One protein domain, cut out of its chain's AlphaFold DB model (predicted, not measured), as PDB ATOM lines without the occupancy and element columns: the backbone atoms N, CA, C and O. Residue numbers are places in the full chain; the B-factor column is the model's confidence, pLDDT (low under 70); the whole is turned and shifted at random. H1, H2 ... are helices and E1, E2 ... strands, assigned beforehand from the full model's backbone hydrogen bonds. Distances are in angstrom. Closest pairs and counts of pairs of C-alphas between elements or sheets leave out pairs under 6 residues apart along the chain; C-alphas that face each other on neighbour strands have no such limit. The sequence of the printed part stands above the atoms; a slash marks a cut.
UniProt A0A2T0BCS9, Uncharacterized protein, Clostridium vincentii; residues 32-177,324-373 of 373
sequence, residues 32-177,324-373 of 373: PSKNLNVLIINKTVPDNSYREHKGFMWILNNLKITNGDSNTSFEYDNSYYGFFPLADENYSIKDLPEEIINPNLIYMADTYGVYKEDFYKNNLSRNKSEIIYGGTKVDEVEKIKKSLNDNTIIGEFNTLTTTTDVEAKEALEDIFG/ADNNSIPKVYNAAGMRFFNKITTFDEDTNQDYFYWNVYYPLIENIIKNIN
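Overview. This is residues 32 to 177 and 324 to 373 of the 373 residues of an uncharacterized protein of Clostridium vincentii (UniProt A0A2T0BCS9). A twisted five-stranded sheet, E5, E4, E2, E6, E8, makes the core, with H1 along one face and the helix pair H3 and H4 across the sheet from H1. The helical hairpin H5 and H6 packs on H1 through H6, the strand pair E1 and E3 lies at one end, and H2, E7 and the loop 122 to 128 lie toward the other. The 196 printed residues run E1 E2 H1 E3 E4 E5 E6 H2 E7 H3 E8 H4 H5 H6, and the sheet is mixed. The class is mixed, helices and strands, with 97 residues in named elements, under half. The whole is compact, radius of gyration of the C-alphas 17.2 A, spanning 48 by 40 by 32 A.

Along the chain. E1 is residues 34 to 36, beginning at C-alpha 34 (-32.654, -4.089, 49.318), and runs on into E2, 38 to 42, at 56 degrees. H1 is 51 to 62, 17.0 A long, E3 65 to 67, E4 81 to 85, E5 91 to 94, and E6 105 to 110, 15.7 A. H2 is 116 to 120, E7 131 to 133, H3 138 to 147, 14.4 A, E8 152 to 155, and H4 166 to 176, 15.3 A. H5 is 338 to 345, and H6 is 354 to 371, 24.7 A, ending at C-alpha 371 (-24.153, -7.120, 56.802).

Arrangement. E2 and E6 are parallel, N 39 to O 105 at 2.8 A; E6 and E8 are parallel, N 108 to O 154 at 2.8 A. E4 is parallel to E2, N 81 to O 40 at 2.8 A, and forms an antiparallel hairpin with E5, N 84 to O 92 at 2.8 A. E1 and E3 are parallel, N 36 to O 66 at 3.0 A. E7 pairs with no named strand; the C-alphas of Lys 116 in H2 and Ile 132 in E7, their closest, are 6.2 A apart. H1 and the sheet make two layers, a helix on one face: H1 lies over E2 and E6, along the strands, at a height of 10.6 A. H6 touches H1 at a steep tilt of 54 degrees, closest C-alphas Ile 59 and Tyr 362, 6.9 A. H5 and H6 touch, closest C-alphas Lys 343 and Trp 358, 5.3 A. H3 and H4 touch at a shallow tilt of 23 degrees, closest C-alphas Val 138 and Ala 168, 4.6 A. H4 and H6 each only graze the sheet. O i to N i+4 pairs are within hydrogen-bond range throughout H2, H3, H4 and H5, in 6 of 8 in H1 and 12 of 14 in H6.

Size, cuts and confidence. The farthest C-alphas, Pro 32 and Arg 126, are 54.4 A apart. Residues 178 to 323 are not printed, a gap of 21.0 A between C-alphas 177 and 324. The link E3 to E4 is long. Residues 122 to 128 are under 70 in pLDDT.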
ATOM      1  N   PRO A  32     -38.899  -2.165  53.366       92.75
ATOM      2  CA  PRO A  32     -38.091  -1.744  52.227       92.75
ATOM      3  C   PRO A  32     -37.421  -2.953  51.560       92.75
ATOM      4  O   PRO A  32     -36.996  -3.886  52.238       92.75
ATOM      5  N   SER A  33     -37.312  -2.932  50.231       93.81
ATOM      6  CA  SER A  33     -36.470  -3.878  49.492       93.81
ATOM      7  C   SER A  33     -35.020  -3.408  49.476       93.81
ATOM      8  O   SER A  33     -34.758  -2.205  49.407       93.81
ATOM      9  N   LYS A  34     -34.084  -4.355  49.474       94.62
ATOM     10  CA  LYS A  34     -32.654  -4.089  49.318       94.62
ATOM     11  C   LYS A  34     -32.196  -4.670  47.988       94.62
ATOM     12  O   LYS A  34     -32.387  -5.852  47.734       94.62
ATOM     13  N   ASN A  35     -31.612  -3.837  47.141       95.12
ATOM     14  CA  ASN A  35     -31.079  -4.294  45.870       95.12
ATOM     15  C   ASN A  35     -29.651  -4.803  46.086       95.12
ATOM     16  O   ASN A  35     -28.833  -4.078  46.648       95.12
ATOM     17  N   LEU A  36     -29.383  -6.048  45.697       95.62
ATOM     18  CA  LEU A  36     -28.055  -6.654  45.737       95.62
ATOM     19  C   LEU A  36     -27.801  -7.365  44.411       95.62
ATOM     20  O   LEU A  36     -28.654  -8.103  43.924       95.62
ATOM     21  N   ASN A  37     -26.612  -7.195  43.848       95.62
ATOM     22  CA  ASN A  37     -26.144  -8.012  42.740       95.62
ATOM     23  C   ASN A  37     -25.687  -9.373  43.284       95.62
ATOM     24  O   ASN A  37     -24.609  -9.476  43.882       95.62
ATOM     25  N   VAL A  38     -26.539 -10.392  43.140       96.88
ATOM     26  CA  VAL A  38     -26.304 -11.734  43.683       96.88
ATOM     27  C   VAL A  38     -26.056 -12.715  42.541       96.88
ATOM     28  O   VAL A  38     -26.935 -12.981  41.720       96.88
ATOM     29  N   LEU A  39     -24.860 -13.298  42.521       97.12
ATOM     30  CA  LEU A  39     -24.474 -14.355  41.597       97.12
ATOM     31  C   LEU A  39     -24.684 -15.719  42.264       97.12
ATOM     32  O   LEU A  39     -24.002 -16.034  43.234       97.12
ATOM     33  N   ILE A  40     -25.597 -16.537  41.741       97.88
ATOM     34  CA  ILE A  40     -25.867 -17.892  42.250       97.88
ATOM     35  C   ILE A  40     -25.329 -18.922  41.261       97.88
ATOM     36  O   ILE A  40     -25.655 -18.865  40.075       97.88
ATOM     37  N   ILE A  41     -24.532 -19.869  41.749       98.06
ATOM     38  CA  ILE A  41     -23.898 -20.927  40.961       98.06
ATOM     39  C   ILE A  41     -24.386 -22.274  41.482       98.06
ATOM     40  O   ILE A  41     -24.214 -22.589  42.659       98.06
ATOM     41  N   ASN A  42     -24.998 -23.067  40.605       97.06
ATOM     42  CA  ASN A  42     -25.412 -24.428  40.907       97.06
ATOM     43  C   ASN A  42     -25.313 -25.320  39.663       97.06
ATOM     44  O   ASN A  42     -26.005 -25.111  38.663       97.06
ATOM     45  N   LYS A  43     -24.453 -26.335  39.739       96.19
ATOM     46  CA  LYS A  43     -24.189 -27.290  38.659       96.19
ATOM     47  C   LYS A  43     -24.826 -28.662  38.887       96.19
ATOM     48  O   LYS A  43     -24.725 -29.510  38.004       96.19
ATOM     49  N   THR A  44     -25.493 -28.860  40.019       92.88
ATOM     50  CA  THR A  44     -26.078 -30.131  40.459       92.88
ATOM     51  C   THR A  44     -27.593 -29.984  40.545       92.88
ATOM     52  O   THR A  44     -28.173 -29.814  41.614       92.88
ATOM     53  N   VAL A  45     -28.256 -30.018  39.387       92.19
ATOM     54  CA  VAL A  45     -29.722 -29.917  39.294       92.19
ATOM     55  C   VAL A  45     -30.261 -31.074  38.441       92.19
ATOM     56  O   VAL A  45     -30.648 -30.874  37.290       92.19
ATOM     57  N   PRO A  46     -30.246 -32.316  38.961       87.06
ATOM     58  CA  PRO A  46     -30.632 -33.499  38.188       87.06
ATOM     59  C   PRO A  46     -32.146 -33.583  37.929       87.06
ATOM     60  O   PRO A  46     -32.584 -34.354  37.079       87.06
ATOM     61  N   ASP A  47     -32.961 -32.809  38.652       86.81
ATOM     62  CA  ASP A  47     -34.414 -32.795  38.518       86.81
ATOM     63  C   ASP A  47     -35.037 -31.416  38.811       86.81
ATOM     64  O   ASP A  47     -34.369 -30.456  39.190       86.81
ATOM     65  N   ASN A  48     -36.362 -31.326  38.662       87.94
ATOM     66  CA  ASN A  48     -37.129 -30.091  38.842       87.94
ATOM     67  C   ASN A  48     -37.429 -29.735  40.317       87.94
ATOM     68  O   ASN A  48     -38.354 -28.960  40.583       87.94
ATOM     69  N   SER A  49     -36.732 -30.325  41.293       88.00
ATOM     70  CA  SER A  49     -36.920 -29.999  42.714       88.00
ATOM     71  C   SER A  49     -36.169 -28.730  43.131       88.00
ATOM     72  O   SER A  49     -36.697 -27.960  43.943       88.00
ATOM     73  N   TYR A  50     -34.991 -28.495  42.535       90.50
ATOM     74  CA  TYR A  50     -34.096 -27.360  42.808       90.50
ATOM     75  C   TYR A  50     -33.677 -27.242  44.288       90.50
ATOM     76  O   TYR A  50     -33.474 -26.139  44.798       90.50
ATOM     77  N   ARG A  51     -33.593 -28.375  45.001       88.50
ATOM     78  CA  ARG A  51     -33.426 -28.438  46.468       88.50
ATOM     79  C   ARG A  51     -32.245 -27.623  46.998       88.50
ATOM     80  O   ARG A  51     -32.442 -26.846  47.925       88.50
ATOM     81  N   GLU A  52     -31.098 -27.705  46.333       89.88
ATOM     82  CA  GLU A  52     -29.824 -27.124  46.787       89.88
ATOM     83  C   GLU A  52     -29.775 -25.587  46.852       89.88
ATOM     84  O   GLU A  52     -28.953 -25.001  47.552       89.88
ATOM     85  N   HIS A  53     -30.626 -24.877  46.104       93.88
ATOM     86  CA  HIS A  53     -30.589 -23.402  46.078       93.88
ATOM     87  C   HIS A  53     -31.954 -22.737  46.253       93.88
ATOM     88  O   HIS A  53     -32.034 -21.533  46.518       93.88
ATOM     89  N   LYS A  54     -33.052 -23.490  46.148       94.25
ATOM     90  CA  LYS A  54     -34.404 -22.953  46.332       94.25
ATOM     91  C   LYS A  54     -34.625 -22.409  47.740       94.25
ATOM     92  O   LYS A  54     -35.293 -21.387  47.884       94.25
ATOM     93  N   GLY A  55     -34.054 -23.055  48.761       95.06
ATOM     94  CA  GLY A  55     -34.061 -22.549  50.134       95.06
ATOM     95  C   GLY A  55     -33.398 -21.174  50.222       95.06
ATOM     96  O   GLY A  55     -34.033 -20.200  50.623       95.06
ATOM     97  N   PHE A  56     -32.167 -21.053  49.725       96.94
ATOM     98  CA  PHE A  56     -31.444 -19.781  49.674       96.94
ATOM     99  C   PHE A  56     -32.230 -18.667  48.956       96.94
ATOM    100  O   PHE A  56     -32.430 -17.584  49.512       96.94
ATOM    101  N   MET A  57     -32.773 -18.935  47.761       96.56
ATOM    102  CA  MET A  57     -33.584 -17.950  47.030       96.56
ATOM    103  C   MET A  57     -34.888 -17.591  47.754       96.56
ATOM    104  O   MET A  57     -35.332 -16.442  47.701       96.56
ATOM    105  N   TRP A  58     -35.494 -18.538  48.476       96.56
ATOM    106  CA  TRP A  58     -36.638 -18.248  49.339       96.56
ATOM    107  C   TRP A  58     -36.274 -17.238  50.428       96.56
ATOM    108  O   TRP A  58     -37.048 -16.314  50.677       96.56
ATOM    109  N   ILE A  59     -35.093 -17.377  51.046       97.12
ATOM    110  CA  ILE A  59     -34.591 -16.435  52.058       97.12
ATOM    111  C   ILE A  59     -34.397 -15.051  51.442       97.12
ATOM    112  O   ILE A  59     -34.907 -14.077  51.991       97.12
ATOM    113  N   LEU A  60     -33.731 -14.960  50.285       97.25
ATOM    114  CA  LEU A  60     -33.544 -13.694  49.567       97.25
ATOM    115  C   LEU A  60     -34.881 -12.990  49.318       97.25
ATOM    116  O   LEU A  60     -35.053 -11.823  49.668       97.25
ATOM    117  N   ASN A  61     -35.861 -13.727  48.797       97.00
ATOM    118  CA  ASN A  61     -37.187 -13.193  48.527       97.00
ATOM    119  C   ASN A  61     -37.936 -12.810  49.819       97.00
ATOM    120  O   ASN A  61     -38.574 -11.758  49.855       97.00
ATOM    121  N   ASN A  62     -37.844 -13.599  50.899       96.56
ATOM    122  CA  ASN A  62     -38.455 -13.248  52.190       96.56
ATOM    123  C   ASN A  62     -37.841 -11.972  52.780       96.56
ATOM    124  O   ASN A  62     -38.577 -11.141  53.303       96.56
ATOM    125  N   LEU A  63     -36.531 -11.773  52.616       96.06
ATOM    126  CA  LEU A  63     -35.799 -10.573  53.032       96.06
ATOM    127  C   LEU A  63     -35.940  -9.389  52.061       96.06
ATOM    128  O   LEU A  63     -35.303  -8.357  52.266       96.06
ATOM    129  N   LYS A  64     -36.765  -9.527  51.013       95.56
ATOM    130  CA  LYS A  64     -36.981  -8.519  49.962       95.56
ATOM    131  C   LYS A  64     -35.686  -8.085  49.276       95.56
ATOM    132  O   LYS A  64     -35.525  -6.910  48.938       95.56
ATOM    133  N   ILE A  65     -34.782  -9.038  49.066       96.69
ATOM    134  CA  ILE A  65     -33.619  -8.837  48.212       96.69
ATOM    135  C   ILE A  65     -34.065  -8.933  46.758       96.69
ATOM    136  O   ILE A  65     -34.702  -9.910  46.363       96.69
ATOM    137  N   THR A  66     -33.738  -7.917  45.969       94.44
ATOM    138  CA  THR A  66     -33.936  -7.907  44.517       94.44
ATOM    139  C   THR A  66     -32.593  -7.973  43.807       94.44
ATOM    140  O   THR A  66     -31.594  -7.482  44.333       94.44
ATOM    141  N   ASN A  67     -32.564  -8.602  42.632       91.25
ATOM    142  CA  ASN A  67     -31.310  -8.881  41.941       91.25
ATOM    143  C   ASN A  67     -30.865  -7.720  41.043       91.25
ATOM    144  O   ASN A  67     -31.482  -7.488  40.004       91.25
ATOM    145  N   GLY A  68     -29.788  -7.035  41.430       85.12
ATOM    146  CA  GLY A  68     -29.080  -6.035  40.621       85.12
ATOM    147  C   GLY A  68     -29.986  -5.078  39.834       85.12
ATOM    148  O   GLY A  68     -31.070  -4.689  40.274       85.12
ATOM    149  N   ASP A  69     -29.574  -4.726  38.619       75.94
ATOM    150  CA  ASP A  69     -30.278  -3.731  37.799       75.94
ATOM    151  C   ASP A  69     -31.678  -4.172  37.341       75.94
ATOM    152  O   ASP A  69     -32.529  -3.322  37.068       75.94
ATOM    153  N   SER A  70     -31.960  -5.482  37.274       79.06
ATOM    154  CA  SER A  70     -33.299  -5.964  36.905       79.06
ATOM    155  C   SER A  70     -34.327  -5.678  37.999       79.06
ATOM    156  O   SER A  70     -35.520  -5.578  37.706       79.06
ATOM    157  N   ASN A  71     -33.878  -5.522  39.250       84.81
ATOM    158  CA  ASN A  71     -34.712  -5.275  40.422       84.81
ATOM    159  C   ASN A  71     -35.866  -6.295  40.558       84.81
ATOM    160  O   ASN A  71     -36.955  -5.972  41.040       84.81
ATOM    161  N   THR A  72     -35.625  -7.532  40.118       90.56
ATOM    162  CA  THR A  72     -36.582  -8.644  40.150       90.56
ATOM    163  C   THR A  72     -36.342  -9.552  41.353       90.56
ATOM    164  O   THR A  72     -35.245  -9.588  41.913       90.56
ATOM    165  N   SER A  73     -37.371 -10.302  41.751       93.75
ATOM    166  CA  SER A  73     -37.233 -11.417  42.696       93.75
ATOM    167  C   SER A  73     -36.422 -12.565  42.092       93.75
ATOM    168  O   SER A  73     -36.316 -12.679  40.872       93.75
ATOM    169  N   PHE A  74     -35.908 -13.442  42.949       95.75
ATOM    170  CA  PHE A  74     -35.179 -14.638  42.539       95.75
ATOM    171  C   PHE A  74     -36.144 -15.771  42.183       95.75
ATOM    172  O   PHE A  74     -36.999 -16.157  42.985       95.75
ATOM    173  N   GLU A  75     -35.985 -16.309  40.982       94.88
ATOM    174  CA  GLU A  75     -36.711 -17.461  40.446       94.88
ATOM    175  C   GLU A  75     -35.795 -18.689  40.479       94.88
ATOM    176  O   GLU A  75     -34.727 -18.677  39.865       94.88
ATOM    177  N   TYR A  76     -36.192 -19.744  41.196       92.62
ATOM    178  CA  TYR A  76     -35.353 -20.936  41.405       92.62
ATOM    179  C   TYR A  76     -35.035 -21.701  40.117       92.62
ATOM    180  O   TYR A  76     -34.049 -22.408  40.057       92.62
ATOM    181  N   ASP A  77     -35.824 -21.537  39.065       93.75
ATOM    182  CA  ASP A  77     -35.651 -22.187  37.766       93.75
ATOM    183  C   ASP A  77     -34.973 -21.283  36.718       93.75
ATOM    184  O   ASP A  77     -34.898 -21.645  35.547       93.75
ATOM    185  N   ASN A  78     -34.464 -20.107  37.113       94.44
ATOM    186  CA  ASN A  78     -33.918 -19.119  36.168       94.44
ATOM    187  C   ASN A  78     -32.740 -18.287  36.726       94.44
ATOM    188  O   ASN A  78     -31.786 -17.945  36.017       94.44
ATOM    189  N   SER A  79     -32.772 -17.960  38.019       95.56
ATOM    190  CA  SER A  79     -31.882 -16.983  38.667       95.56
ATOM    191  C   SER A  79     -30.552 -17.571  39.156       95.56
ATOM    192  O   SER A  79     -30.046 -17.169  40.199       95.56
ATOM    193  N   TYR A  80     -29.972 -18.512  38.411       96.81
ATOM    194  CA  TYR A  80     -28.655 -19.087  38.699       96.81
ATOM    195  C   TYR A  80     -27.847 -19.341  37.418       96.81
ATOM    196  O   TYR A  80     -28.320 -19.065  36.312       96.81
ATOM    197  N   TYR A  81     -26.611 -19.807  37.578       97.56
ATOM    198  CA  TYR A  81     -25.701 -20.264  36.530       97.56
ATOM    199  C   TYR A  81     -25.336 -21.728  36.773       97.56
ATOM    200  O   TYR A  81     -25.126 -22.124  37.920       97.56
ATOM    201  N   GLY A  82     -25.247 -22.517  35.705       97.31
ATOM    202  CA  GLY A  82     -24.965 -23.951  35.748       97.31
ATOM    203  C   GLY A  82     -26.001 -24.774  34.983       97.31
ATOM    204  O   GLY A  82     -26.301 -24.451  33.834       97.31
ATOM    205  N   PHE A  83     -26.505 -25.853  35.583       97.06
ATOM    206  CA  PHE A  83     -27.315 -26.864  34.887       97.06
ATOM    207  C   PHE A  83     -28.821 -26.612  35.025       97.06
ATOM    208  O   PHE A  83     -29.320 -26.476  36.138       97.06
ATOM    209  N   PHE A  84     -29.558 -26.610  33.912       96.75
ATOM    210  CA  PHE A  84     -31.010 -26.405  33.872       96.75
ATOM    211  C   PHE A  84     -31.703 -27.637  33.285       96.75
ATOM    212  O   PHE A  84     -31.596 -27.851  32.072       96.75
ATOM    213  N   PRO A  85     -32.419 -28.438  34.097       94.12
ATOM    214  CA  PRO A  85     -33.240 -29.519  33.572       94.12
ATOM    215  C   PRO A  85     -34.446 -28.949  32.809       94.12
ATOM    216  O   PRO A  85     -35.099 -28.004  33.249       94.12
ATOM    217  N   LEU A  86     -34.750 -29.532  31.652       92.44
ATOM    218  CA  LEU A  86     -35.874 -29.178  30.784       92.44
ATOM    219  C   LEU A  86     -36.814 -30.383  30.615       92.44
ATOM    220  O   LEU A  86     -36.579 -31.481  31.123       92.44
ATOM    221  N   ALA A  87     -37.914 -30.174  29.892       88.94
ATOM    222  CA  ALA A  87     -38.831 -31.251  29.536       88.94
ATOM    223  C   ALA A  87     -38.159 -32.321  28.653       88.94
ATOM    224  O   ALA A  87     -37.182 -32.051  27.947       88.94
ATOM    225  N   ASP A  88     -38.729 -33.528  28.677       86.06
ATOM    226  CA  ASP A  88     -38.325 -34.662  27.838       86.06
ATOM    227  C   ASP A  88     -36.841 -35.042  27.981       86.06
ATOM    228  O   ASP A  88     -36.179 -35.348  26.992       86.06
ATOM    229  N   GLU A  89     -36.316 -34.986  29.212       84.94
ATOM    230  CA  GLU A  89     -34.920 -35.334  29.529       84.94
ATOM    231  C   GLU A  89     -33.894 -34.503  28.730       84.94
ATOM    232  O   GLU A  89     -32.788 -34.952  28.428       84.94
ATOM    233  N   ASN A  90     -34.256 -33.268  28.378       91.06
ATOM    234  CA  ASN A  90     -33.330 -32.287  27.820       91.06
ATOM    235  C   ASN A  90     -32.790 -31.377  28.917       91.06
ATOM    236  O   ASN A  90     -33.386 -31.243  29.982       91.06
ATOM    237  N   TYR A  91     -31.683 -30.703  28.640       95.31
ATOM    238  CA  TYR A  91     -31.118 -29.717  29.548       95.31
ATOM    239  C   TYR A  91     -30.490 -28.563  28.776       95.31
ATOM    240  O   TYR A  91     -30.160 -28.679  27.594       95.31
ATOM    241  N   SER A  92     -30.298 -27.447  29.466       96.50
ATOM    242  CA  SER A  92     -29.443 -26.356  29.010       96.50
ATOM    243  C   SER A  92     -28.400 -26.029  30.067       96.50
ATOM    244  O   SER A  92     -28.610 -26.266  31.255       96.50
ATOM    245  N   ILE A  93     -27.273 -25.476  29.633       97.31
ATOM    246  CA  ILE A  93     -26.227 -24.985  30.523       97.31
ATOM    247  C   ILE A  93     -26.166 -23.473  30.361       97.31
ATOM    248  O   ILE A  93     -26.145 -22.963  29.240       97.31
ATOM    249  N   LYS A  94     -26.153 -22.762  31.484       97.38
ATOM    250  CA  LYS A  94     -25.942 -21.319  31.529       97.38
ATOM    251  C   LYS A  94     -24.588 -21.059  32.171       97.38
ATOM    252  O   LYS A  94     -24.477 -21.057  33.397       97.38
ATOM    253  N   ASP A  95     -23.575 -20.886  31.335       96.69
ATOM    254  CA  ASP A  95     -22.206 -20.632  31.778       96.69
ATOM    255  C   ASP A  95     -22.075 -19.275  32.474       96.69
ATOM    256  O   ASP A  95     -22.832 -18.338  32.200       96.69
ATOM    257  N   LEU A  96     -21.085 -19.168  33.364       96.69
ATOM    258  CA  LEU A  96     -20.726 -17.895  33.980       96.69
ATOM    259  C   LEU A  96     -20.395 -16.845  32.909       96.69
ATOM    260  O   LEU A  96     -19.741 -17.172  31.913       96.69
ATOM    261  N   PRO A  97     -20.787 -15.575  33.124       95.44
ATOM    262  CA  PRO A  97     -20.431 -14.509  32.203       95.44
ATOM    263  C   PRO A  97     -18.906 -14.376  32.106       95.44
ATOM    264  O   PRO A  97     -18.175 -14.712  33.039       95.44
ATOM    265  N   GLU A  98     -18.420 -13.855  30.979       94.06
ATOM    266  CA  GLU A  98     -16.983 -13.615  30.776       94.06
ATOM    267  C   GLU A  98     -16.386 -12.684  31.836       94.06
ATOM    268  O   GLU A  98     -15.241 -12.861  32.251       94.06
ATOM    269  N   GLU A  99     -17.192 -11.742  32.321       94.19
ATOM    270  CA  GLU A  99     -16.848 -10.839  33.407       94.19
ATOM    271  C   GLU A  99     -17.985 -10.801  34.432       94.19
ATOM    272  O   GLU A  99     -19.151 -10.585  34.092       94.19
ATOM    273  N   ILE A 100     -17.641 -11.009  35.705       95.75
ATOM    274  CA  ILE A 100     -18.572 -10.876  36.827       95.75
ATOM    275  C   ILE A 100     -18.431  -9.449  37.363       95.75
ATOM    276  O   ILE A 100     -17.491  -9.126  38.087       95.75
ATOM    277  N   ILE A 101     -19.359  -8.583  36.969       91.00
ATOM    278  CA  ILE A 101     -19.297  -7.148  37.256       91.00
ATOM    279  C   ILE A 101     -19.882  -6.871  38.642       91.00
ATOM    280  O   ILE A 101     -21.072  -7.085  38.852       91.00
ATOM    281  N   ASN A 102     -19.059  -6.353  39.562       89.94
ATOM    282  CA  ASN A 102     -19.450  -5.826  40.879       89.94
ATOM    283  C   ASN A 102     -20.497  -6.678  41.637       89.94
ATOM    284  O   ASN A 102     -21.571  -6.162  41.969       89.94
ATOM    285  N   PRO A 103     -20.249  -7.975  41.899       95.81
ATOM    286  CA  PRO A 103     -21.183  -8.769  42.686       95.81
ATOM    287  C   PRO A 103     -21.117  -8.317  44.148       95.81
ATOM    288  O   PRO A 103     -20.029  -8.183  44.708       95.81
ATOM    289  N   ASN A 104     -22.271  -8.117  44.787       97.50
ATOM    290  CA  ASN A 104     -22.335  -7.922  46.236       97.50
ATOM    291  C   ASN A 104     -22.215  -9.267  46.970       97.50
ATOM    292  O   ASN A 104     -21.630  -9.339  48.054       97.50
ATOM    293  N   LEU A 105     -22.776 -10.326  46.373       98.12
ATOM    294  CA  LEU A 105     -22.776 -11.684  46.906       98.12
ATOM    295  C   LEU A 105     -22.556 -12.708  45.792       98.12
ATOM    296  O   LEU A 105     -23.260 -12.687  44.785       98.12
ATOM    297  N   ILE A 106     -21.632 -13.636  46.006       98.56
ATOM    298  CA  ILE A 106     -21.479 -14.858  45.212       98.56
ATOM    299  C   ILE A 106     -21.893 -16.037  46.094       98.56
ATOM    300  O   ILE A 106     -21.402 -16.174  47.210       98.56
ATOM    301  N   TYR A 107     -22.801 -16.881  45.615       98.44
ATOM    302  CA  TYR A 107     -23.293 -18.058  46.326       98.44
ATOM    303  C   TYR A 107     -23.075 -19.307  45.468       98.44
ATOM    304  O   TYR A 107     -23.709 -19.469  44.424       98.44
ATOM    305  N   MET A 108     -22.154 -20.170  45.894       98.06
ATOM    306  CA  MET A 108     -21.866 -21.467  45.283       98.06
ATOM    307  C   MET A 108     -22.629 -22.542  46.056       98.06
ATOM    308  O   MET A 108     -22.231 -22.909  47.158       98.06
ATOM    309  N   ALA A 109     -23.751 -22.983  45.486       94.81
ATOM    310  CA  ALA A 109     -24.679 -23.902  46.136       94.81
ATOM    311  C   ALA A 109     -24.159 -25.342  46.102       94.81
ATOM    312  O   ALA A 109     -23.909 -25.938  47.134       94.81
ATOM    313  N   ASP A 110     -23.977 -25.879  44.897       94.38
ATOM    314  CA  ASP A 110     -23.452 -27.222  44.675       94.38
ATOM    315  C   ASP A 110     -22.784 -27.241  43.296       94.38
ATOM    316  O   ASP A 110     -23.372 -26.802  42.298       94.38
ATOM    317  N   THR A 111     -21.536 -27.707  43.237       94.00
ATOM    318  CA  THR A 111     -20.777 -27.806  41.985       94.00
ATOM    319  C   THR A 111     -20.404 -29.235  41.596       94.00
ATOM    320  O   THR A 111     -19.681 -29.410  40.622       94.00
ATOM    321  N   TYR A 112     -20.916 -30.256  42.289       92.56
ATOM    322  CA  TYR A 112     -20.615 -31.666  42.032       92.56
ATOM    323  C   TYR A 112     -20.893 -32.085  40.595       92.56
ATOM    324  O   TYR A 112     -19.982 -32.506  39.880       92.56
ATOM    325  N   GLY A 113     -22.123 -31.899  40.145       91.81
ATOM    326  CA  GLY A 113     -22.542 -32.206  38.796       91.81
ATOM    327  C   GLY A 113     -23.688 -33.189  38.702       91.81
ATOM    328  O   GLY A 113     -24.093 -33.845  39.656       91.81
ATOM    329  N   VAL A 114     -24.191 -33.295  37.482       89.81
ATOM    330  CA  VAL A 114     -25.277 -34.179  37.090       89.81
ATOM    331  C   VAL A 114     -24.703 -35.368  36.329       89.81
ATOM    332  O   VAL A 114     -23.971 -35.198  35.351       89.81
ATOM    333  N   TYR A 115     -25.061 -36.575  36.758       88.44
ATOM    334  CA  TYR A 115     -24.673 -37.833  36.127       88.44
ATOM    335  C   TYR A 115     -25.787 -38.384  35.229       88.44
ATOM    336  O   TYR A 115     -26.971 -38.129  35.454       88.44
ATOM    337  N   LYS A 116     -25.423 -39.173  34.207       86.44
ATOM    338  CA  LYS A 116     -26.391 -39.748  33.251       86.44
ATOM    339  C   LYS A 116     -27.459 -40.609  33.919       86.44
ATOM    340  O   LYS A 116     -28.624 -40.520  33.542       86.44
ATOM    341  N   GLU A 117     -27.071 -41.440  34.879       83.19
ATOM    342  CA  GLU A 117     -28.011 -42.313  35.598       83.19
ATOM    343  C   GLU A 117     -29.042 -41.518  36.408       83.19
ATOM    344  O   GLU A 117     -30.227 -41.843  36.353       83.19
ATOM    345  N   ASP A 118     -28.613 -40.447  37.083       82.44
ATOM    346  CA  ASP A 118     -29.498 -39.605  37.892       82.44
ATOM    347  C   ASP A 118     -30.482 -38.827  37.011       82.44
ATOM    348  O   ASP A 118     -31.678 -38.759  37.299       82.44
ATOM    349  N   PHE A 119     -29.986 -38.280  35.899       85.62
ATOM    350  CA  PHE A 119     -30.766 -37.419  35.016       85.62
ATOM    351  C   PHE A 119     -31.748 -38.193  34.128       85.62
ATOM    352  O   PHE A 119     -32.934 -37.870  34.080       85.62
ATOM    353  N   TYR A 120     -31.279 -39.252  33.461       85.25
ATOM    354  CA  TYR A 120     -32.111 -40.071  32.569       85.25
ATOM    355  C   TYR A 120     -32.877 -41.176  33.306       85.25
ATOM    356  O   TYR A 120     -33.617 -41.931  32.681       85.25
ATOM    357  N   LYS A 121     -32.669 -41.332  34.623       73.50
ATOM    358  CA  LYS A 121     -33.308 -42.359  35.472       73.50
ATOM    359  C   LYS A 121     -33.179 -43.781  34.914       73.50
ATOM    360  O   LYS A 121     -33.996 -44.664  35.188       73.50
ATOM    361  N   ASN A 122     -32.137 -44.005  34.120       63.53
ATOM    362  CA  ASN A 122     -31.858 -45.273  33.481       63.53
ATOM    363  C   ASN A 122     -31.015 -46.110  34.443       63.53
ATOM    364  O   ASN A 122     -29.867 -45.778  34.707       63.53
ATOM    365  N   ASN A 123     -31.568 -47.228  34.924       52.16
ATOM    366  CA  ASN A 123     -30.872 -48.232  35.748       52.16
ATOM    367  C   ASN A 123     -29.819 -49.029  34.940       52.16
ATOM    368  O   ASN A 123     -29.757 -50.262  35.012       52.16
ATOM    369  N   LEU A 124     -29.035 -48.360  34.095       49.56
ATOM    370  CA  LEU A 124     -28.072 -48.996  33.208       49.56
ATOM    371  C   LEU A 124     -26.745 -49.246  33.934       49.56
ATOM    372  O   LEU A 124     -25.748 -48.599  33.670       49.56
ATOM    373  N   SER A 125     -26.734 -50.344  34.697       45.41
ATOM    374  CA  SER A 125     -25.583 -51.235  34.936       45.41
ATOM    375  C   SER A 125     -24.365 -50.706  35.710       45.41
ATOM    376  O   SER A 125     -23.661 -49.861  35.197       45.41
ATOM    377  N   ARG A 126     -24.047 -51.377  36.840       45.28
ATOM    378  CA  ARG A 126     -22.742 -51.824  37.432       45.28
ATOM    379  C   ARG A 126     -21.414 -51.052  37.223       45.28
ATOM    380  O   ARG A 126     -20.423 -51.460  37.819       45.28
ATOM    381  N   ASN A 127     -21.350 -49.997  36.429       49.84
ATOM    382  CA  ASN A 127     -20.170 -49.202  36.122       49.84
ATOM    383  C   ASN A 127     -20.400 -47.764  36.596       49.84
ATOM    384  O   ASN A 127     -21.529 -47.300  36.688       49.84
ATOM    385  N   LYS A 128     -19.311 -47.055  36.902       60.72
ATOM    386  CA  LYS A 128     -19.344 -45.666  37.370       60.72
ATOM    387  C   LYS A 128     -20.053 -44.785  36.327       60.72
ATOM    388  O   LYS A 128     -19.560 -44.672  35.206       60.72
ATOM    389  N   SER A 129     -21.197 -44.209  36.696       71.50
ATOM    390  CA  SER A 129     -21.999 -43.320  35.845       71.50
ATOM    391  C   SER A 129     -21.145 -42.193  35.253       71.50
ATOM    392  O   SER A 129     -20.287 -41.627  35.936       71.50
ATOM    393  N   GLU A 130     -21.354 -41.869  33.975       84.12
ATOM    394  CA  GLU A 130     -20.651 -40.766  33.310       84.12
ATOM    395  C   GLU A 130     -21.278 -39.419  33.695       84.12
ATOM    396  O   GLU A 130     -22.504 -39.267  33.686       84.12
ATOM    397  N   ILE A 131     -20.433 -38.428  33.996       87.94
ATOM    398  CA  ILE A 131     -20.869 -37.058  34.285       87.94
ATOM    399  C   ILE A 131     -21.328 -36.355  32.996       87.94
ATOM    400  O   ILE A 131     -20.685 -36.470  31.952       87.94
ATOM    401  N   ILE A 132     -22.445 -35.630  33.063       90.44
ATOM    402  CA  ILE A 132     -22.959 -34.774  31.983       90.44
ATOM    403  C   ILE A 132     -22.321 -33.385  32.079       90.44
ATOM    404  O   ILE A 132     -21.801 -32.858  31.096       90.44
ATOM    405  N   TYR A 133     -22.379 -32.789  33.269       92.81
ATOM    406  CA  TYR A 133     -21.873 -31.455  33.575       92.81
ATOM    407  C   TYR A 133     -21.645 -31.343  35.079       92.81
ATOM    408  O   TYR A 133     -22.440 -31.873  35.846       92.81
ATOM    409  N   GLY A 134     -20.593 -30.654  35.502       93.62
ATOM    410  CA  GLY A 134     -20.234 -30.502  36.906       93.62
ATOM    411  C   GLY A 134     -18.776 -30.120  37.062       93.62
ATOM    412  O   GLY A 134     -18.092 -29.884  36.065       93.62
ATOM    413  N   GLY A 135     -18.333 -30.056  38.312       93.94
ATOM    414  CA  GLY A 135     -17.026 -29.548  38.691       93.94
ATOM    415  C   GLY A 135     -16.901 -28.046  38.457       93.94
ATOM    416  O   GLY A 135     -17.484 -27.475  37.527       93.94
ATOM    417  N   THR A 136     -16.117 -27.378  39.293       95.44
ATOM    418  CA  THR A 136     -15.671 -26.018  38.978       95.44
ATOM    419  C   THR A 136     -14.394 -26.087  38.140       95.44
ATOM    420  O   THR A 136     -13.473 -26.834  38.470       95.44
ATOM    421  N   LYS A 137     -14.345 -25.332  37.040       95.50
ATOM    422  CA  LYS A 137     -13.182 -25.263  36.150       95.50
ATOM    423  C   LYS A 137     -12.241 -24.135  36.546       95.50
ATOM    424  O   LYS A 137     -12.656 -23.142  37.144       95.50
ATOM    425  N   VAL A 138     -10.977 -24.246  36.146       96.81
ATOM    426  CA  VAL A 138      -9.946 -23.233  36.445       96.81
ATOM    427  C   VAL A 138     -10.331 -21.839  35.935       96.81
ATOM    428  O   VAL A 138     -10.173 -20.854  36.656       96.81
ATOM    429  N   ASP A 139     -10.876 -21.727  34.723       96.75
ATOM    430  CA  ASP A 139     -11.277 -20.438  34.146       96.75
ATOM    431  C   ASP A 139     -12.442 -19.784  34.907       96.75
ATOM    432  O   ASP A 139     -12.473 -18.563  35.068       96.75
ATOM    433  N   GLU A 140     -13.367 -20.589  35.431       97.06
ATOM    434  CA  GLU A 140     -14.470 -20.127  36.276       97.06
ATOM    435  C   GLU A 140     -13.971 -19.608  37.626       97.06
ATOM    436  O   GLU A 140     -14.396 -18.533  38.057       97.06
ATOM    437  N   VAL A 141     -13.032 -20.312  38.270       97.69
ATOM    438  CA  VAL A 141     -12.422 -19.834  39.521       97.69
ATOM    439  C   VAL A 141     -11.655 -18.538  39.291       97.69
ATOM    440  O   VAL A 141     -11.754 -17.622  40.101       97.69
ATOM    441  N   GLU A 142     -10.952 -18.399  38.167       97.56
ATOM    442  CA  GLU A 142     -10.264 -17.153  37.823       97.56
ATOM    443  C   GLU A 142     -11.241 -15.988  37.594       97.56
ATOM    444  O   GLU A 142     -10.972 -14.867  38.036       97.56
ATOM    445  N   LYS A 143     -12.396 -16.232  36.960       98.06
ATOM    446  CA  LYS A 143     -13.483 -15.239  36.843       98.06
ATOM    447  C   LYS A 143     -14.004 -14.828  38.225       98.06
ATOM    448  O   LYS A 143     -14.093 -13.631  38.504       98.06
ATOM    449  N   ILE A 144     -14.280 -15.795  39.106       98.06
ATOM    450  CA  ILE A 144     -14.722 -15.548  40.488       98.06
ATOM    451  C   ILE A 144     -13.674 -14.722  41.229       98.06
ATOM    452  O   ILE A 144     -13.982 -13.634  41.708       98.06
ATOM    453  N   LYS A 145     -12.421 -15.179  41.254       97.31
ATOM    454  CA  LYS A 145     -11.300 -14.544  41.953       97.31
ATOM    455  C   LYS A 145     -11.091 -13.091  41.536       97.31
ATOM    456  O   LYS A 145     -10.888 -12.242  42.397       97.31
ATOM    457  N   LYS A 146     -11.189 -12.781  40.237       97.38
ATOM    458  CA  LYS A 146     -11.097 -11.402  39.718       97.38
ATOM    459  C   LYS A 146     -12.228 -10.497  40.201       97.38
ATOM    460  O   LYS A 146     -12.029  -9.291  40.294       97.38
ATOM    461  N   SER A 147     -13.394 -11.064  40.499       97.38
ATOM    462  CA  SER A 147     -14.557 -10.318  40.984       97.38
ATOM    463  C   SER A 147     -14.569 -10.098  42.499       97.38
ATOM    464  O   SER A 147     -15.410  -9.350  42.989       97.38
ATOM    465  N   LEU A 148     -13.663 -10.729  43.256       97.56
ATOM    466  CA  LEU A 148     -13.613 -10.623  44.715       97.56
ATOM    467  C   LEU A 148     -12.950  -9.314  45.161       97.56
ATOM    468  O   LEU A 148     -11.723  -9.204  45.204       97.56
ATOM    469  N   ASN A 149     -13.767  -8.327  45.520       95.62
ATOM    470  CA  ASN A 149     -13.330  -7.067  46.116       95.62
ATOM    471  C   ASN A 149     -14.502  -6.388  46.840       95.62
ATOM    472  O   ASN A 149     -15.527  -6.114  46.222       95.62
ATOM    473  N   ASP A 150     -14.344  -6.113  48.134       95.69
ATOM    474  CA  ASP A 150     -15.338  -5.524  49.041       95.69
ATOM    475  C   ASP A 150     -16.720  -6.207  48.999       95.69
ATOM    476  O   ASP A 150     -17.759  -5.585  49.226       95.69
ATOM    477  N   ASN A 151     -16.740  -7.512  48.722       97.25
ATOM    478  CA  ASN A 151     -17.951  -8.316  48.593       97.25
ATOM    479  C   ASN A 151     -17.918  -9.584  49.451       97.25
ATOM    480  O   ASN A 151     -16.987  -9.818  50.229       97.25
ATOM    481  N   THR A 152     -18.989 -10.373  49.360       98.50
ATOM    482  CA  THR A 152     -19.123 -11.640  50.083       98.50
ATOM    483  C   THR A 152     -19.194 -12.817  49.117       98.50
ATOM    484  O   THR A 152     -19.911 -12.756  48.122       98.50
ATOM    485  N   ILE A 153     -18.502 -13.909  49.435       98.69
ATOM    486  CA  ILE A 153     -18.677 -15.208  48.780       98.69
ATOM    487  C   ILE A 153     -19.065 -16.265  49.814       98.69
ATOM    488  O   ILE A 153     -18.528 -16.293  50.919       98.69
ATOM    489  N   ILE A 154     -20.015 -17.122  49.468       98.75
ATOM    490  CA  ILE A 154     -20.447 -18.260  50.273       98.75
ATOM    491  C   ILE A 154     -20.288 -19.509  49.409       98.75
ATOM    492  O   ILE A 154     -20.796 -19.535  48.288       98.75
ATOM    493  N   GLY A 155     -19.582 -20.513  49.918       98.06
ATOM    494  CA  GLY A 155     -19.541 -21.855  49.343       98.06
ATOM    495  C   GLY A 155     -20.169 -22.854  50.298       98.06
ATOM    496  O   GLY A 155     -19.937 -22.777  51.504       98.06
ATOM    497  N   GLU A 156     -20.972 -23.771  49.777       95.56
ATOM    498  CA  GLU A 156     -21.511 -24.886  50.558       95.56
ATOM    499  C   GLU A 156     -20.846 -26.210  50.178       95.56
ATOM    500  O   GLU A 156     -19.976 -26.266  49.296       95.56
ATOM    501  N   PHE A 157     -21.253 -27.272  50.875       94.19
ATOM    502  CA  PHE A 157     -20.897 -28.649  50.567       94.19
ATOM    503  C   PHE A 157     -20.976 -28.906  49.054       94.19
ATOM    504  O   PHE A 157     -21.792 -28.326  48.346       94.19
ATOM    505  N   ASN A 158     -20.077 -29.750  48.540       93.31
ATOM    506  CA  ASN A 158     -19.860 -29.979  47.105       93.31
ATOM    507  C   ASN A 158     -19.264 -28.805  46.296       93.31
ATOM    508  O   ASN A 158     -19.139 -28.903  45.069       93.31
ATOM    509  N   THR A 159     -18.799 -27.731  46.937       92.94
ATOM    510  CA  THR A 159     -17.938 -26.732  46.274       92.94
ATOM    511  C   THR A 159     -16.503 -27.259  46.080       92.94
ATOM    512  O   THR A 159     -15.934 -27.130  44.996       92.94
ATOM    513  N   LEU A 160     -15.926 -27.930  47.088       91.19
ATOM    514  CA  LEU A 160     -14.559 -28.498  47.067       91.19
ATOM    515  C   LEU A 160     -14.514 -29.993  46.700       91.19
ATOM    516  O   LEU A 160     -13.738 -30.789  47.235       91.19
ATOM    517  N   THR A 161     -15.391 -30.385  45.788       84.25
ATOM    518  CA  THR A 161     -15.656 -31.780  45.437       84.25
ATOM    519  C   THR A 161     -14.612 -32.411  44.505       84.25
ATOM    520  O   THR A 161     -13.769 -31.741  43.917       84.25
ATOM    521  N   THR A 162     -14.685 -33.734  44.349       82.44
ATOM    522  CA  THR A 162     -13.771 -34.548  43.524       82.44
ATOM    523  C   THR A 162     -13.954 -34.378  42.015       82.44
ATOM    524  O   THR A 162     -13.102 -34.822  41.252       82.44
ATOM    525  N   THR A 163     -15.057 -33.770  41.572       84.38
ATOM    526  CA  THR A 163     -15.310 -33.466  40.152       84.38
ATOM    527  C   THR A 163     -14.726 -32.123  39.718       84.38
ATOM    528  O   THR A 163     -14.661 -31.857  38.522       84.38
ATOM    529  N   THR A 164     -14.300 -31.286  40.668       87.69
ATOM    530  CA  THR A 164     -13.621 -30.007  40.424       87.69
ATOM    531  C   THR A 164     -12.169 -30.255  40.009       87.69
ATOM    532  O   THR A 164     -11.506 -31.127  40.572       87.69
ATOM    533  N   ASP A 165     -11.670 -29.483  39.036       90.12
ATOM    534  CA  ASP A 165     -10.266 -29.562  38.603       90.12
ATOM    535  C   ASP A 165      -9.331 -29.345  39.803       90.12
ATOM    536  O   ASP A 165      -9.616 -28.518  40.668       90.12
ATOM    537  N   VAL A 166      -8.198 -30.051  39.868       92.81
ATOM    538  CA  VAL A 166      -7.301 -29.996  41.041       92.81
ATOM    539  C   VAL A 166      -6.824 -28.566  41.300       92.81
ATOM    540  O   VAL A 166      -6.937 -28.075  42.418       92.81
ATOM    541  N   GLU A 167      -6.384 -27.863  40.256       96.06
ATOM    542  CA  GLU A 167      -5.950 -26.470  40.354       96.06
ATOM    543  C   GLU A 167      -7.106 -25.526  40.732       96.06
ATOM    544  O   GLU A 167      -6.909 -24.556  41.464       96.06
ATOM    545  N   ALA A 168      -8.327 -25.813  40.266       96.44
ATOM    546  CA  ALA A 168      -9.516 -25.045  40.631       96.44
ATOM    547  C   ALA A 168      -9.887 -25.262  42.105       96.44
ATOM    548  O   ALA A 168     -10.214 -24.304  42.803       96.44
ATOM    549  N   LYS A 169      -9.793 -26.504  42.593       96.19
ATOM    550  CA  LYS A 169     -10.030 -26.855  43.994       96.19
ATOM    551  C   LYS A 169      -9.031 -26.148  44.900       96.19
ATOM    552  O   LYS A 169      -9.465 -25.500  45.842       96.19
ATOM    553  N   GLU A 170      -7.735 -26.202  44.592       96.19
ATOM    554  CA  GLU A 170      -6.701 -25.495  45.365       96.19
ATOM    555  C   GLU A 170      -6.961 -23.979  45.412       96.19
ATOM    556  O   GLU A 170      -6.879 -23.356  46.469       96.19
ATOM    557  N   ALA A 171      -7.362 -23.376  44.288       97.50
ATOM    558  CA  ALA A 171      -7.702 -21.958  44.250       97.50
ATOM    559  C   ALA A 171      -8.977 -21.613  45.051       97.50
ATOM    560  O   ALA A 171      -9.049 -20.539  45.653       97.50
ATOM    561  N   LEU A 172      -9.979 -22.500  45.086       98.06
ATOM    562  CA  LEU A 172     -11.165 -22.345  45.937       98.06
ATOM    563  C   LEU A 172     -10.825 -22.530  47.423       98.06
ATOM    564  O   LEU A 172     -11.292 -21.746  48.248       98.06
ATOM    565  N   GLU A 173      -9.984 -23.506  47.765       97.62
ATOM    566  CA  GLU A 173      -9.447 -23.702  49.119       97.62
ATOM    567  C   GLU A 173      -8.773 -22.421  49.633       97.62
ATOM    568  O   GLU A 173      -9.073 -21.968  50.739       97.62
ATOM    569  N   ASP A 174      -7.972 -21.752  48.797       97.25
ATOM    570  CA  ASP A 174      -7.357 -20.460  49.125       97.25
ATOM    571  C   ASP A 174      -8.393 -19.335  49.335       97.25
ATOM    572  O   ASP A 174      -8.237 -18.498  50.239       97.25
ATOM    573  N   ILE A 175      -9.454 -19.295  48.513       98.06
ATOM    574  CA  ILE A 175     -10.546 -18.311  48.626       98.06
ATOM    575  C   ILE A 175     -11.297 -18.475  49.955       98.06
ATOM    576  O   ILE A 175     -11.596 -17.491  50.643       98.06
ATOM    577  N   PHE A 176     -11.592 -19.715  50.339       98.19
ATOM    578  CA  PHE A 176     -12.347 -20.031  51.552       98.19
ATOM    579  C   PHE A 176     -11.471 -20.171  52.806       98.19
ATOM    580  O   PHE A 176     -11.984 -20.106  53.923       98.19
ATOM    581  N   GLY A 177     -10.152 -20.290  52.642       97.62
ATOM    582  CA  GLY A 177      -9.184 -20.409  53.730       97.62
ATOM    583  C   GLY A 177      -9.293 -21.724  54.494       97.62
ATOM    584  O   GLY A 177      -9.304 -21.728  55.731       97.62
ATOM    585  N   ALA A 324     -28.423 -26.059  52.979       90.19
ATOM    586  CA  ALA A 324     -29.487 -25.541  52.143       90.19
ATOM    587  C   ALA A 324     -30.517 -26.610  51.748       90.19
ATOM    588  O   ALA A 324     -31.683 -26.242  51.554       90.19
ATOM    589  N   ASP A 325     -30.134 -27.895  51.662       84.06
ATOM    590  CA  ASP A 325     -31.047 -28.960  51.243       84.06
ATOM    591  C   ASP A 325     -32.234 -29.106  52.208       84.06
ATOM    592  O   ASP A 325     -32.143 -29.551  53.358       84.06
ATOM    593  N   ASN A 326     -33.404 -28.726  51.699       81.62
ATOM    594  CA  ASN A 326     -34.658 -28.786  52.416       81.62
ATOM    595  C   ASN A 326     -35.824 -29.129  51.470       81.62
ATOM    596  O   ASN A 326     -36.085 -28.439  50.481       81.62
ATOM    597  N   ASN A 327     -36.590 -30.166  51.823       75.25
ATOM    598  CA  ASN A 327     -37.734 -30.651  51.039       75.25
ATOM    599  C   ASN A 327     -39.056 -29.901  51.289       75.25
ATOM    600  O   ASN A 327     -39.995 -30.022  50.500       75.25
ATOM    601  N   SER A 328     -39.148 -29.126  52.367       80.56
ATOM    602  CA  SER A 328     -40.385 -28.543  52.892       80.56
ATOM    603  C   SER A 328     -40.441 -27.015  52.780       80.56
ATOM    604  O   SER A 328     -41.226 -26.372  53.483       80.56
ATOM    605  N   ILE A 329     -39.642 -26.397  51.901       85.75
ATOM    606  CA  ILE A 329     -39.642 -24.937  51.734       85.75
ATOM    607  C   ILE A 329     -41.043 -24.435  51.322       85.75
ATOM    608  O   ILE A 329     -41.558 -24.827  50.265       85.75
ATOM    609  N   PRO A 330     -41.683 -23.548  52.115       88.19
ATOM    610  CA  PRO A 330     -43.007 -23.027  51.801       88.19
ATOM    611  C   PRO A 330     -43.024 -22.302  50.457       88.19
ATOM    612  O   PRO A 330     -42.131 -21.525  50.146       88.19
ATOM    613  N   LYS A 331     -44.097 -22.445  49.675       87.31
ATOM    614  CA  LYS A 331     -44.244 -21.667  48.427       87.31
ATOM    615  C   LYS A 331     -44.364 -20.160  48.677       87.31
ATOM    616  O   LYS A 331     -43.997 -19.355  47.831       87.31
ATOM    617  N   VAL A 332     -44.915 -19.786  49.830       90.62
ATOM    618  CA  VAL A 332     -45.184 -18.399  50.213       90.62
ATOM    619  C   VAL A 332     -43.969 -17.842  50.947       90.62
ATOM    620  O   VAL A 332     -43.712 -18.241  52.079       90.62
ATOM    621  N   TYR A 333     -43.247 -16.918  50.314       92.94
ATOM    622  CA  TYR A 333     -42.146 -16.165  50.933       92.94
ATOM    623  C   TYR A 333     -42.564 -14.760  51.383       92.94
ATOM    624  O   TYR A 333     -41.857 -14.121  52.147       92.94
ATOM    625  N   ASN A 334     -43.697 -14.235  50.924       94.25
ATOM    626  CA  ASN A 334     -44.084 -12.829  51.077       94.25
ATOM    627  C   ASN A 334     -44.906 -12.540  52.348       94.25
ATOM    628  O   ASN A 334     -45.848 -11.746  52.325       94.25
ATOM    629  N   ALA A 335     -44.571 -13.202  53.455       93.75
ATOM    630  CA  ALA A 335     -45.224 -13.023  54.746       93.75
ATOM    631  C   ALA A 335     -44.189 -12.776  55.852       93.75
ATOM    632  O   ALA A 335     -43.248 -13.552  56.045       93.75
ATOM    633  N   ALA A 336     -44.381 -11.693  56.606       92.56
ATOM    634  CA  ALA A 336     -43.534 -11.352  57.738       92.56
ATOM    635  C   ALA A 336     -43.704 -12.384  58.863       92.56
ATOM    636  O   ALA A 336     -44.785 -12.932  59.078       92.56
ATOM    637  N   GLY A 337     -42.631 -12.659  59.604       90.00
ATOM    638  CA  GLY A 337     -42.674 -13.586  60.739       90.00
ATOM    639  C   GLY A 337     -42.714 -15.077  60.376       90.00
ATOM    640  O   GLY A 337     -42.716 -15.899  61.291       90.00
ATOM    641  N   MET A 338     -42.662 -15.450  59.089       89.00
ATOM    642  CA  MET A 338     -42.581 -16.856  58.652       89.00
ATOM    643  C   MET A 338     -41.396 -17.592  59.277       89.00
ATOM    644  O   MET A 338     -41.555 -18.707  59.767       89.00
ATOM    645  N   ARG A 339     -40.234 -16.929  59.365       88.38
ATOM    646  CA  ARG A 339     -39.072 -17.443  60.101       88.38
ATOM    647  C   ARG A 339     -39.439 -17.835  61.535       88.38
ATOM    648  O   ARG A 339     -39.111 -18.931  61.970       88.38
ATOM    649  N   PHE A 340     -40.094 -16.941  62.281       89.56
ATOM    650  CA  PHE A 340     -40.454 -17.195  63.678       89.56
ATOM    651  C   PHE A 340     -41.462 -18.339  63.794       89.56
ATOM    652  O   PHE A 340     -41.279 -19.211  64.637       89.56
ATOM    653  N   PHE A 341     -42.478 -18.357  62.927       90.75
ATOM    654  CA  PHE A 341     -43.468 -19.430  62.885       90.75
ATOM    655  C   PHE A 341     -42.808 -20.790  62.628       90.75
ATOM    656  O   PHE A 341     -42.948 -21.689  63.450       90.75
ATOM    657  N   ASN A 342     -42.011 -20.918  61.564       90.69
ATOM    658  CA  ASN A 342     -41.347 -22.180  61.236       90.69
ATOM    659  C   ASN A 342     -40.329 -22.601  62.303       90.69
ATOM    660  O   ASN A 342     -40.189 -23.783  62.605       90.69
ATOM    661  N   LYS A 343     -39.658 -21.639  62.946       87.94
ATOM    662  CA  LYS A 343     -38.731 -21.915  64.048       87.94
ATOM    663  C   LYS A 343     -39.413 -22.592  65.247       87.94
ATOM    664  O   LYS A 343     -38.767 -23.390  65.917       87.94
ATOM    665  N   ILE A 344     -40.677 -22.264  65.542       90.19
ATOM    666  CA  ILE A 344     -41.412 -22.828  66.693       90.19
ATOM    667  C   ILE A 344     -42.252 -24.062  66.344       90.19
ATOM    668  O   ILE A 344     -42.674 -24.769  67.257       90.19
ATOM    669  N   THR A 345     -42.533 -24.302  65.059       89.00
ATOM    670  CA  THR A 345     -43.338 -25.442  64.590       89.00
ATOM    671  C   THR A 345     -42.510 -26.602  64.046       89.00
ATOM    672  O   THR A 345     -43.069 -27.675  63.834       89.00
ATOM    673  N   THR A 346     -41.208 -26.413  63.828       88.75
ATOM    674  CA  THR A 346     -40.291 -27.494  63.441       88.75
ATOM    675  C   THR A 346     -39.641 -28.128  64.662       88.75
ATOM    676  O   THR A 346     -39.359 -27.454  65.659       88.75
ATOM    677  N   PHE A 347     -39.402 -29.435  64.585       87.62
ATOM    678  CA  PHE A 347     -38.857 -30.243  65.673       87.62
ATOM    679  C   PHE A 347     -37.579 -30.949  65.226       87.62
ATOM    680  O   PHE A 347     -37.423 -31.271  64.054       87.62
ATOM    681  N   ASP A 348     -36.668 -31.161  66.174       87.38
ATOM    682  CA  ASP A 348     -35.404 -31.868  65.961       87.38
ATOM    683  C   ASP A 348     -35.688 -33.357  65.713       87.38
ATOM    684  O   ASP A 348     -35.821 -34.144  66.653       87.38
ATOM    685  N   GLU A 349     -35.866 -33.707  64.442       84.88
ATOM    686  CA  GLU A 349     -36.143 -35.056  63.963       84.88
ATOM    687  C   GLU A 349     -35.073 -35.461  62.952       84.88
ATOM    688  O   GLU A 349     -34.712 -34.700  62.061       84.88
ATOM    689  N   ASP A 350     -34.591 -36.693  63.056       79.56
ATOM    690  CA  ASP A 350     -33.483 -37.215  62.252       79.56
ATOM    691  C   ASP A 350     -33.878 -37.637  60.825       79.56
ATOM    692  O   ASP A 350     -33.089 -38.242  60.102       79.56
ATOM    693  N   THR A 351     -35.112 -37.325  60.428       76.12
ATOM    694  CA  THR A 351     -35.701 -37.677  59.130       76.12
ATOM    695  C   THR A 351     -35.787 -36.497  58.167       76.12
ATOM    696  O   THR A 351     -36.068 -36.701  56.986       76.12
ATOM    697  N   ASN A 352     -35.574 -35.263  58.637       82.25
ATOM    698  CA  ASN A 352     -35.627 -34.070  57.797       82.25
ATOM    699  C   ASN A 352     -34.673 -32.971  58.286       82.25
ATOM    700  O   ASN A 352     -34.233 -32.952  59.433       82.25
ATOM    701  N   GLN A 353     -34.376 -32.028  57.393       88.06
ATOM    702  CA  GLN A 353     -33.496 -30.891  57.667       88.06
ATOM    703  C   GLN A 353     -34.244 -29.628  58.125       88.06
ATOM    704  O   GLN A 353     -33.615 -28.596  58.361       88.06
ATOM    705  N   ASP A 354     -35.574 -29.662  58.275       90.44
ATOM    706  CA  ASP A 354     -36.389 -28.455  58.480       90.44
ATOM    707  C   ASP A 354     -35.978 -27.700  59.735       90.44
ATOM    708  O   ASP A 354     -35.775 -26.482  59.724       90.44
ATOM    709  N   TYR A 355     -35.797 -28.431  60.825       91.69
ATOM    710  CA  TYR A 355     -35.411 -27.826  62.081       91.69
ATOM    711  C   TYR A 355     -34.032 -27.161  62.017       91.69
ATOM    712  O   TYR A 355     -33.891 -26.037  62.510       91.69
ATOM    713  N   PHE A 356     -33.048 -27.793  61.366       93.56
ATOM    714  CA  PHE A 356     -31.728 -27.198  61.148       93.56
ATOM    715  C   PHE A 356     -31.830 -25.959  60.250       93.56
ATOM    716  O   PHE A 356     -31.321 -24.893  60.605       93.56
ATOM    717  N   TYR A 357     -32.580 -26.054  59.151       94.38
ATOM    718  CA  TYR A 357     -32.792 -24.960  58.213       94.38
ATOM    719  C   TYR A 357     -33.346 -23.703  58.908       94.38
ATOM    720  O   TYR A 357     -32.765 -22.620  58.819       94.38
ATOM    721  N   TRP A 358     -34.430 -23.818  59.683       93.56
ATOM    722  CA  TRP A 358     -35.064 -22.648  60.313       93.56
ATOM    723  C   TRP A 358     -34.338 -22.132  61.564       93.56
ATOM    724  O   TRP A 358     -34.444 -20.942  61.890       93.56
ATOM    725  N   ASN A 359     -33.606 -22.992  62.283       93.00
ATOM    726  CA  ASN A 359     -32.908 -22.612  63.519       93.00
ATOM    727  C   ASN A 359     -31.441 -22.212  63.316       93.00
ATOM    728  O   ASN A 359     -30.896 -21.523  64.187       93.00
ATOM    729  N   VAL A 360     -30.825 -22.614  62.200       94.69
ATOM    730  CA  VAL A 360     -29.411 -22.371  61.883       94.69
ATOM    731  C   VAL A 360     -29.257 -21.672  60.541       94.69
ATOM    732  O   VAL A 360     -28.847 -20.513  60.525       94.69
ATOM    733  N   TYR A 361     -29.615 -22.341  59.444       95.81
ATOM    734  CA  TYR A 361     -29.313 -21.869  58.092       95.81
ATOM    735  C   TYR A 361     -29.953 -20.508  57.787       95.81
ATOM    736  O   TYR A 361     -29.264 -19.548  57.453       95.81
ATOM    737  N   TYR A 362     -31.262 -20.380  58.017       95.81
ATOM    738  CA  TYR A 362     -31.993 -19.129  57.830       95.81
ATOM    739  C   TYR A 362     -31.379 -17.960  58.627       95.81
ATOM    740  O   TYR A 362     -31.049 -16.943  58.016       95.81
ATOM    741  N   PRO A 363     -31.222 -18.035  59.973       95.69
ATOM    742  CA  PRO A 363     -30.578 -16.966  60.740       95.69
ATOM    743  C   PRO A 363     -29.182 -16.599  60.240       95.69
ATOM    744  O   PRO A 363     -28.828 -15.421  60.254       95.69
ATOM    745  N   LEU A 364     -28.391 -17.602  59.858       97.06
ATOM    746  CA  LEU A 364     -27.026 -17.424  59.384       97.06
ATOM    747  C   LEU A 364     -27.019 -16.593  58.098       97.06
ATOM    748  O   LEU A 364     -26.451 -15.501  58.084       97.06
ATOM    749  N   ILE A 365     -27.741 -17.051  57.072       97.88
ATOM    750  CA  ILE A 365     -27.879 -16.361  55.785       97.88
ATOM    751  C   ILE A 365     -28.473 -14.959  55.962       97.88
ATOM    752  O   ILE A 365     -27.952 -13.993  55.408       97.88
ATOM    753  N   GLU A 366     -29.518 -14.812  56.781       96.88
ATOM    754  CA  GLU A 366     -30.143 -13.513  57.050       96.88
ATOM    755  C   GLU A 366     -29.146 -12.489  57.604       96.88
ATOM    756  O   GLU A 366     -29.135 -11.337  57.166       96.88
ATOM    757  N   ASN A 367     -28.315 -12.883  58.570       97.25
ATOM    758  CA  ASN A 367     -27.328 -11.978  59.155       97.25
ATOM    759  C   ASN A 367     -26.169 -11.696  58.193       97.25
ATOM    760  O   ASN A 367     -25.718 -10.553  58.138       97.25
ATOM    761  N   ILE A 368     -25.733 -12.678  57.392       97.81
ATOM    762  CA  ILE A 368     -24.733 -12.445  56.339       97.81
ATOM    763  C   ILE A 368     -25.254 -11.385  55.357       97.81
ATOM    764  O   ILE A 368     -24.612 -10.354  55.188       97.81
ATOM    765  N   ILE A 369     -26.456 -11.565  54.797       97.00
ATOM    766  CA  ILE A 369     -27.063 -10.639  53.820       97.00
ATOM    767  C   ILE A 369     -27.273  -9.232  54.397       97.00
ATOM    768  O   ILE A 369     -27.068  -8.225  53.707       97.00
ATOM    769  N   LYS A 370     -27.699  -9.133  55.662       94.50
ATOM    770  CA  LYS A 370     -27.903  -7.837  56.330       94.50
ATOM    771  C   LYS A 370     -26.608  -7.043  56.474       94.50
ATOM    772  O   LYS A 370     -26.674  -5.820  56.396       94.50
ATOM    773  N   ASN A 371     -25.474  -7.727  56.625       94.19
ATOM    774  CA  ASN A 371     -24.153  -7.120  56.802       94.19
ATOM    775  C   ASN A 371     -23.427  -6.797  55.485       94.19
ATOM    776  O   ASN A 371     -22.368  -6.176  55.523       94.19
ATOM    777  N   ILE A 372     -23.970  -7.198  54.334       94.19
ATOM    778  CA  ILE A 372     -23.483  -6.741  53.025       94.19
ATOM    779  C   ILE A 372     -23.843  -5.258  52.884       94.19
ATOM    780  O   ILE A 372     -24.973  -4.892  53.199       94.19
ATOM    781  N   ASN A 373     -22.920  -4.401  52.451       72.50
ATOM    782  CA  ASN A 373     -23.211  -2.971  52.263       72.50
ATOM    783  C   ASN A 373     -23.984  -2.694  50.976       72.50
ATOM    784  O   ASN A 373     -23.705  -3.377  49.965       72.50
TER     785      ASN A 373